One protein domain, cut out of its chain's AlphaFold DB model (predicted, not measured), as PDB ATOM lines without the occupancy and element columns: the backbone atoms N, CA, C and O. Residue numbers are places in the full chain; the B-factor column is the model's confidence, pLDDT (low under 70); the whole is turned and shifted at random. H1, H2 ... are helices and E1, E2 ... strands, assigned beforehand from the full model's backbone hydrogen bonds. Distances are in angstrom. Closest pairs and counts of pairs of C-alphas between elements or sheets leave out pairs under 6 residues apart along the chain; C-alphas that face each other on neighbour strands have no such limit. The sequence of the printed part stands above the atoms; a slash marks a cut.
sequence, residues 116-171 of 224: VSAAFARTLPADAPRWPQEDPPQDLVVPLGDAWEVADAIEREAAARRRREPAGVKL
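What this domain is: This is residues 116 to 171 of the 224 residues of a protein of Clavibacter michiganensis subsp. michiganensis (UniProt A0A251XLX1). A long, thin rod has a small antiparallel pair of strands, E1 and E2, with the short helix H1 near one end, and the long helix H2 makes much of the other end. From E1 an unnamed stretch, residues 134 to 146, runs out to the far tip, and H2 leads back to E2; residues 144 to 149 stick out there. The printed part has 56 residues, with two named helices and two named strands in the order H1, E1, H2, E2; the class is mixed, helices and strands. The whole is extended, with a radius of gyration of the C-alphas of 15.8 A and spans of 49 by 16 by 14 A.

How they stand to each other: Strands E1, residues 130 to 133, and E2, residues 168 to 171, are antiparallel neighbours, with 147 degrees between their directions. C-alphas 132 and 169 face each other at 4.4 A. N 133 and O 168 are within hydrogen-bond range at 2.8 A, and N 131 and O 170 at 2.9 A. Helix H1, residues 118 to 121, has its closest C-alphas to E2 at Ala 118 and Val 169, 5.8 A apart. The closest C-alphas of H1 and E1, those of Ala 121 and Arg 130, are 7.6 A apart. H1 and H2, residues 147 to 163, are apart. In H2, 12 of 13 O i to N i+4 pairs are within hydrogen-bond range; H1 is too short for such a pair.

Where its parts are: H1 begins at C-alpha 118, (159.649, 165.735, 127.948), and measures 5.1 A. E1 measures 9.5 A. H2 measures 24.7 A from C-alpha 147, (136.402, 192.399, 120.940), to C-alpha 163. E2 measures 9.6 A and ends at C-alpha 171, (160.722, 165.558, 138.616).

The domain as a whole: The two C-alphas farthest apart, those of Pro 125 and Asp 146, are 49.0 A apart. The printed part has no cut. The link E1 to H2 is long, H1 to E1 is short and H2 to E2 is tight. The mean pLDDT of the printed part is 84.5, and residues 135 to 138 are under 70.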
ATOM      1  N   VAL A 116     163.619 168.572 133.361       94.75
ATOM      2  CA  VAL A 116     164.191 167.827 132.231       94.75
ATOM      3  C   VAL A 116     163.308 167.969 130.995       94.75
ATOM      4  O   VAL A 116     162.162 168.410 131.096       94.75
ATOM      5  N   SER A 117     163.803 167.563 129.825       93.31
ATOM      6  CA  SER A 117     162.976 167.516 128.617       93.31
ATOM      7  C   SER A 117     161.847 166.484 128.743       93.31
ATOM      8  O   SER A 117     161.979 165.471 129.438       93.31
ATOM      9  N   ALA A 118     160.746 166.701 128.019       90.88
ATOM     10  CA  ALA A 118     159.649 165.735 127.948       90.88
ATOM     11  C   ALA A 118     160.122 164.362 127.434       90.88
ATOM     12  O   ALA A 118     159.700 163.328 127.951       90.88
ATOM     13  N   ALA A 119     161.057 164.350 126.477       91.88
ATOM     14  CA  ALA A 119     161.671 163.131 125.959       91.88
ATOM     15  C   ALA A 119     162.409 162.336 127.044       91.88
ATOM     16  O   ALA A 119     162.194 161.131 127.152       91.88
ATOM     17  N   PHE A 120     163.214 162.996 127.883       94.69
ATOM     18  CA  PHE A 120     163.894 162.330 128.996       94.69
ATOM     19  C   PHE A 120     162.895 161.850 130.055       94.69
ATOM     20  O   PHE A 120     162.974 160.720 130.514       94.69
ATOM     21  N   ALA A 121     161.892 162.656 130.410       94.38
ATOM     22  CA  ALA A 121     160.896 162.246 131.402       94.38
ATOM     23  C   ALA A 121     160.099 160.988 130.996       94.38
ATOM     24  O   ALA A 121     159.608 160.268 131.865       94.38
ATOM     25  N   ARG A 122     159.971 160.702 129.690       92.62
ATOM     26  CA  ARG A 122     159.336 159.477 129.175       92.62
ATOM     27  C   ARG A 122     160.175 158.214 129.381       92.62
ATOM     28  O   ARG A 122     159.598 157.133 129.371       92.62
ATOM     29  N   THR A 123     161.491 158.328 129.569       95.38
ATOM     30  CA  THR A 123     162.358 157.162 129.820       95.38
ATOM     31  C   THR A 123     162.295 156.689 131.274       95.38
ATOM     32  O   THR A 123     162.722 155.575 131.572       95.38
ATOM     33  N   LEU A 124     161.750 157.509 132.181       95.12
ATOM     34  CA  LEU A 124     161.606 157.175 133.595       95.12
ATOM     35  C   LEU A 124     160.410 156.241 133.857       95.12
ATOM     36  O   LEU A 124     159.410 156.301 133.133       95.12
ATOM     37  N   PRO A 125     160.466 155.429 134.934       95.31
ATOM     38  CA  PRO A 125     159.367 154.562 135.355       95.31
ATOM     39  C   PRO A 125     158.010 155.268 135.454       95.31
ATOM     40  O   PRO A 125     157.919 156.468 135.728       95.31
ATOM     41  N   ALA A 126     156.928 154.511 135.251       92.06
ATOM     42  CA  ALA A 126     155.563 155.042 135.246       92.06
ATOM     43  C   ALA A 126     155.199 155.758 136.561       92.06
ATOM     44  O   ALA A 126     154.561 156.811 136.530       92.06
ATOM     45  N   ASP A 127     155.672 155.239 137.694       93.88
ATOM     46  CA  ASP A 127     155.413 155.762 139.035       93.88
ATOM     47  C   ASP A 127     156.286 156.970 139.419       93.88
ATOM     48  O   ASP A 127     156.091 157.538 140.494       93.88
ATOM     49  N   ALA A 128     157.222 157.392 138.561       94.88
ATOM     50  CA  ALA A 128     158.026 158.586 138.794       94.88
ATOM     51  C   ALA A 128     157.124 159.839 138.838       94.88
ATOM     52  O   ALA A 128     156.467 160.158 137.833       94.88
ATOM     53  N   PRO A 129     157.096 160.591 139.961       94.69
ATOM     54  CA  PRO A 129     156.310 161.812 140.055       94.69
ATOM     55  C   PRO A 129     156.815 162.858 139.061       94.69
ATOM     56  O   PRO A 129     157.985 163.258 139.095       94.69
ATOM     57  N   ARG A 130     155.913 163.298 138.185       94.00
ATOM     58  CA  ARG A 130     156.201 164.189 137.062       94.00
ATOM     59  C   ARG A 130     155.190 165.326 137.027       94.00
ATOM     60  O   ARG A 130     153.986 165.094 137.088       94.00
ATOM     61  N   TRP A 131     155.682 166.551 136.904       92.19
ATOM     62  CA  TRP A 131     154.851 167.744 136.784       92.19
ATOM     63  C   TRP A 131     155.277 168.519 135.539       92.19
ATOM     64  O   TRP A 131     156.331 169.170 135.572       92.19
ATOM     65  N   PRO A 132     154.503 168.454 134.442       90.31
ATOM     66  CA  PRO A 132     154.712 169.319 133.287       90.31
ATOM     67  C   PRO A 132     154.827 170.777 133.738       90.31
ATOM     68  O   PRO A 132     154.103 171.216 134.633       90.31
ATOM     69  N   GLN A 133     155.806 171.494 133.205       87.38
ATOM     70  CA  GLN A 133     155.918 172.933 133.385       87.38
ATOM     71  C   GLN A 133     155.207 173.595 132.211       87.38
ATOM     72  O   GLN A 133     155.411 173.205 131.062       87.38
ATOM     73  N   GLU A 134     154.344 174.552 132.522       75.75
ATOM     74  CA  GLU A 134     153.689 175.364 131.508       75.75
ATOM     75  C   GLU A 134     154.687 176.365 130.931       75.75
ATOM     76  O   GLU A 134     155.544 176.894 131.647       75.75
ATOM     77  N   ASP A 135     154.551 176.634 129.636       68.19
ATOM     78  CA  ASP A 135     155.258 177.741 129.012       68.19
ATOM     79  C   ASP A 135     154.746 179.050 129.622       68.19
ATOM     80  O   ASP A 135     153.525 179.223 129.763       68.19
ATOM     81  N   PRO A 136     155.634 180.007 129.946       64.88
ATOM     82  CA  PRO A 136     155.179 181.319 130.365       64.88
ATOM     83  C   PRO A 136     154.232 181.903 129.301       64.88
ATOM     84  O   PRO A 136     154.422 181.658 128.100       64.88
ATOM     85  N   PRO A 137     153.175 182.635 129.703       65.81
ATOM     86  CA  PRO A 137     152.382 183.420 128.765       65.81
ATOM     87  C   PRO A 137     153.315 184.269 127.899       65.81
ATOM     88  O   PRO A 137     154.201 184.947 128.408       65.81
ATOM     89  N   GLN A 138     153.174 184.120 126.585       67.69
ATOM     90  CA  GLN A 138     153.865 184.932 125.600       67.69
ATOM     91  C   GLN A 138     152.951 186.099 125.285       67.69
ATOM     92  O   GLN A 138     151.737 185.911 125.162       67.69
ATOM     93  N   ASP A 139     153.543 187.277 125.153       77.44
ATOM     94  CA  ASP A 139     152.811 188.456 124.728       77.44
ATOM     95  C   ASP A 139     152.245 188.199 123.331       77.44
ATOM     96  O   ASP A 139     152.976 187.961 122.366       77.44
ATOM     97  N   LEU A 140     150.918 188.203 123.239       77.56
ATOM     98  CA  LEU A 140     150.217 188.048 121.980       77.56
ATOM     99  C   LEU A 140     150.001 189.439 121.387       77.56
ATOM    100  O   LEU A 140     149.230 190.238 121.919       77.56
ATOM    101  N   VAL A 141     150.669 189.732 120.272       80.88
ATOM    102  CA  VAL A 141     150.385 190.943 119.497       80.88
ATOM    103  C   VAL A 141     149.097 190.705 118.719       80.88
ATOM    104  O   VAL A 141     149.084 189.966 117.735       80.88
ATOM    105  N   VAL A 142     148.011 191.319 119.174       79.19
ATOM    106  CA  VAL A 142     146.713 191.275 118.499       79.19
ATOM    107  C   VAL A 142     146.456 192.637 117.850       79.19
ATOM    108  O   VAL A 142     146.662 193.657 118.513       79.19
ATOM    109  N   PRO A 143     146.030 192.697 116.574       75.88
ATOM    110  CA  PRO A 143     145.572 193.943 115.973       75.88
ATOM    111  C   PRO A 143     144.464 194.578 116.817       75.88
ATOM    112  O   PRO A 143     143.631 193.876 117.389       75.88
ATOM    113  N   LEU A 144     144.437 195.909 116.876       76.88
ATOM    114  CA  LEU A 144     143.288 196.623 117.426       76.88
ATOM    115  C   LEU A 144     142.093 196.364 116.495       76.88
ATOM    116  O   LEU A 144     142.072 196.864 115.372       76.88
ATOM    117  N   GLY A 145     141.152 195.543 116.953       75.88
ATOM    118  CA  GLY A 145     139.974 195.096 116.210       75.88
ATOM    119  C   GLY A 145     138.780 194.905 117.139       75.88
ATOM    120  O   GLY A 145     138.810 195.322 118.302       75.88
ATOM    121  N   ASP A 146     137.721 194.278 116.637       82.56
ATOM    122  CA  ASP A 146     136.537 194.023 117.456       82.56
ATOM    123  C   ASP A 146     136.863 193.064 118.611       82.56
ATOM    124  O   ASP A 146     137.696 192.162 118.498       82.56
ATOM    125  N   ALA A 147     136.157 193.207 119.739       82.00
ATOM    126  CA  ALA A 147     136.402 192.399 120.940       82.00
ATOM    127  C   ALA A 147     136.344 190.879 120.683       82.00
ATOM    128  O   ALA A 147     137.030 190.107 121.356       82.00
ATOM    129  N   TRP A 148     135.547 190.446 119.701       82.25
ATOM    130  CA  TRP A 148     135.449 189.039 119.321       82.25
ATOM    131  C   TRP A 148     136.701 188.541 118.580       82.25
ATOM    132  O   TRP A 148     137.114 187.411 118.822       82.25
ATOM    133  N   GLU A 149     137.351 189.371 117.753       81.62
ATOM    134  CA  GLU A 149     138.597 189.018 117.052       81.62
ATOM    135  C   GLU A 149     139.748 188.836 118.046       81.62
ATOM    136  O   GLU A 149     140.560 187.915 117.914       81.62
ATOM    137  N   VAL A 150     139.776 189.675 119.088       81.50
ATOM    138  CA  VAL A 150     140.731 189.560 120.196       81.50
ATOM    139  C   VAL A 150     140.494 188.281 120.994       81.50
ATOM    140  O   VAL A 150     141.438 187.531 121.242       81.50
ATOM    141  N   ALA A 151     139.242 187.991 121.357       84.94
ATOM    142  CA  ALA A 151     138.894 186.768 122.078       84.94
ATOM    143  C   ALA A 151     139.238 185.500 121.273       84.94
ATOM    144  O   ALA A 151     139.798 184.550 121.818       84.94
ATOM    145  N   ASP A 152     138.964 185.504 119.969       86.69
ATOM    146  CA  ASP A 152     139.258 184.397 119.059       86.69
ATOM    147  C   ASP A 152     140.776 184.198 118.868       86.69
ATOM    148  O   ASP A 152     141.275 183.070 118.872       86.69
ATOM    149  N   ALA A 153     141.560 185.282 118.799       84.38
ATOM    150  CA  ALA A 153     143.022 185.202 118.792       84.38
ATOM    151  C   ALA A 153     143.586 184.595 120.089       84.38
ATOM    152  O   ALA A 153     144.463 183.729 120.022       84.38
ATOM    153  N   ILE A 154     143.054 184.999 121.248       83.38
ATOM    154  CA  ILE A 154     143.432 184.444 122.557       83.38
ATOM    155  C   ILE A 154     143.103 182.949 122.627       83.38
ATOM    156  O   ILE A 154     143.958 182.159 123.029       83.38
ATOM    157  N   GLU A 155     141.904 182.533 122.208       86.62
ATOM    158  CA  GLU A 155     141.508 181.121 122.259       86.62
ATOM    159  C   GLU A 155     142.337 180.264 121.294       86.62
ATOM    160  O   GLU A 155     142.758 179.163 121.651       86.62
ATOM    161  N   ARG A 156     142.653 180.765 120.093       85.25
ATOM    162  CA  ARG A 156     143.554 180.066 119.162       85.25
ATOM    163  C   ARG A 156     144.938 179.842 119.755       85.25
ATOM    164  O   ARG A 156     145.458 178.730 119.645       85.25
ATOM    165  N   GLU A 157     145.524 180.861 120.378       84.44
ATOM    166  CA  GLU A 157     146.825 180.736 121.040       84.44
ATOM    167  C   GLU A 157     146.738 179.781 122.239       84.44
ATOM    168  O   GLU A 157     147.569 178.883 122.379       84.44
ATOM    169  N   ALA A 158     145.685 179.870 123.056       81.94
ATOM    170  CA  ALA A 158     145.445 178.931 124.150       81.94
ATOM    171  C   ALA A 158     145.315 177.479 123.647       81.94
ATOM    172  O   ALA A 158     145.895 176.556 124.224       81.94
ATOM    173  N   ALA A 159     144.600 177.249 122.545       84.12
ATOM    174  CA  ALA A 159     144.464 175.936 121.917       84.12
ATOM    175  C   ALA A 159     145.770 175.449 121.264       84.12
ATOM    176  O   ALA A 159     146.041 174.245 121.237       84.12
ATOM    177  N   ALA A 160     146.590 176.349 120.715       82.12
ATOM    178  CA  ALA A 160     147.920 176.022 120.202       82.12
ATOM    179  C   ALA A 160     148.863 175.605 121.341       82.12
ATOM    180  O   ALA A 160     149.524 174.573 121.235       82.12
ATOM    181  N   ARG A 161     148.852 176.332 122.464       76.75
ATOM    182  CA  ARG A 161     149.619 176.016 123.680       76.75
ATOM    183  C   ARG A 161     149.285 174.650 124.251       76.75
ATOM    184  O   ARG A 161     150.193 173.869 124.504       76.75
ATOM    185  N   ARG A 162     147.995 174.317 124.369       76.12
ATOM    186  CA  ARG A 162     147.548 172.989 124.831       76.12
ATOM    187  C   ARG A 162     148.077 171.835 123.969       76.12
ATOM    188  O   ARG A 162     148.145 170.711 124.452       76.12
ATOM    189  N   ARG A 163     148.417 172.097 122.701       77.75
ATOM    190  CA  ARG A 163     148.954 171.105 121.756       77.75
ATOM    191  C   ARG A 163     150.483 171.022 121.742       77.75
ATOM    192  O   ARG A 163     151.007 170.077 121.159       77.75
ATOM    193  N   ARG A 164     151.201 171.979 122.337       76.75
ATOM    194  CA  ARG A 164     152.670 171.950 122.407       76.75
ATOM    195  C   ARG A 164     153.138 170.967 123.480       76.75
ATOM    196  O   ARG A 164     152.471 170.772 124.494       76.75
ATOM    197  N   GLU A 165     154.295 170.343 123.254       73.88
ATOM    198  CA  GLU A 165     154.984 169.640 124.338       73.88
ATOM    199  C   GLU A 165     155.403 170.656 125.416       73.88
ATOM    200  O   GLU A 165     155.795 171.772 125.069       73.88
ATOM    201  N   PRO A 166     155.339 170.296 126.710       75.94
ATOM    202  CA  PRO A 166     155.733 171.204 127.783       75.94
ATOM    203  C   PRO A 166     157.220 171.568 127.666       75.94
ATOM    204  O   PRO A 166     158.044 170.673 127.449       75.94
ATOM    205  N   ALA A 167     157.584 172.841 127.896       78.81
ATOM    206  CA  ALA A 167     158.984 173.293 127.880       78.81
ATOM    207  C   ALA A 167     159.903 172.473 128.796       78.81
ATOM    208  O   ALA A 167     161.100 172.339 128.538       78.81
ATOM    209  N   GLY A 168     159.352 171.899 129.864       90.69
ATOM    210  CA  GLY A 168     160.061 170.944 130.693       90.69
ATOM    211  C   GLY A 168     159.129 170.142 131.580       90.69
ATOM    212  O   GLY A 168     157.963 170.475 131.784       90.69
ATOM    213  N   VAL A 169     159.657 169.070 132.149       93.69
ATOM    214  CA  VAL A 169     158.971 168.246 133.138       93.69
ATOM    215  C   VAL A 169     159.783 168.294 134.417       93.69
ATOM    216  O   VAL A 169     160.947 167.905 134.451       93.69
ATOM    217  N   LYS A 170     159.164 168.791 135.484       95.12
ATOM    218  CA  LYS A 170     159.760 168.796 136.815       95.12
ATOM    219  C   LYS A 170     159.600 167.417 137.440       95.12
ATOM    220  O   LYS A 170     158.491 166.883 137.469       95.12
ATOM    221  N   LEU A 171     160.687 166.869 137.967       96.56
ATOM    222  CA  LEU A 171     160.722 165.558 138.616       96.56
ATOM    223  C   LEU A 171     160.875 165.694 140.131       96.56
ATOM    224  O   LEU A 171     161.343 166.715 140.630       96.56
TER     225      LEU A 171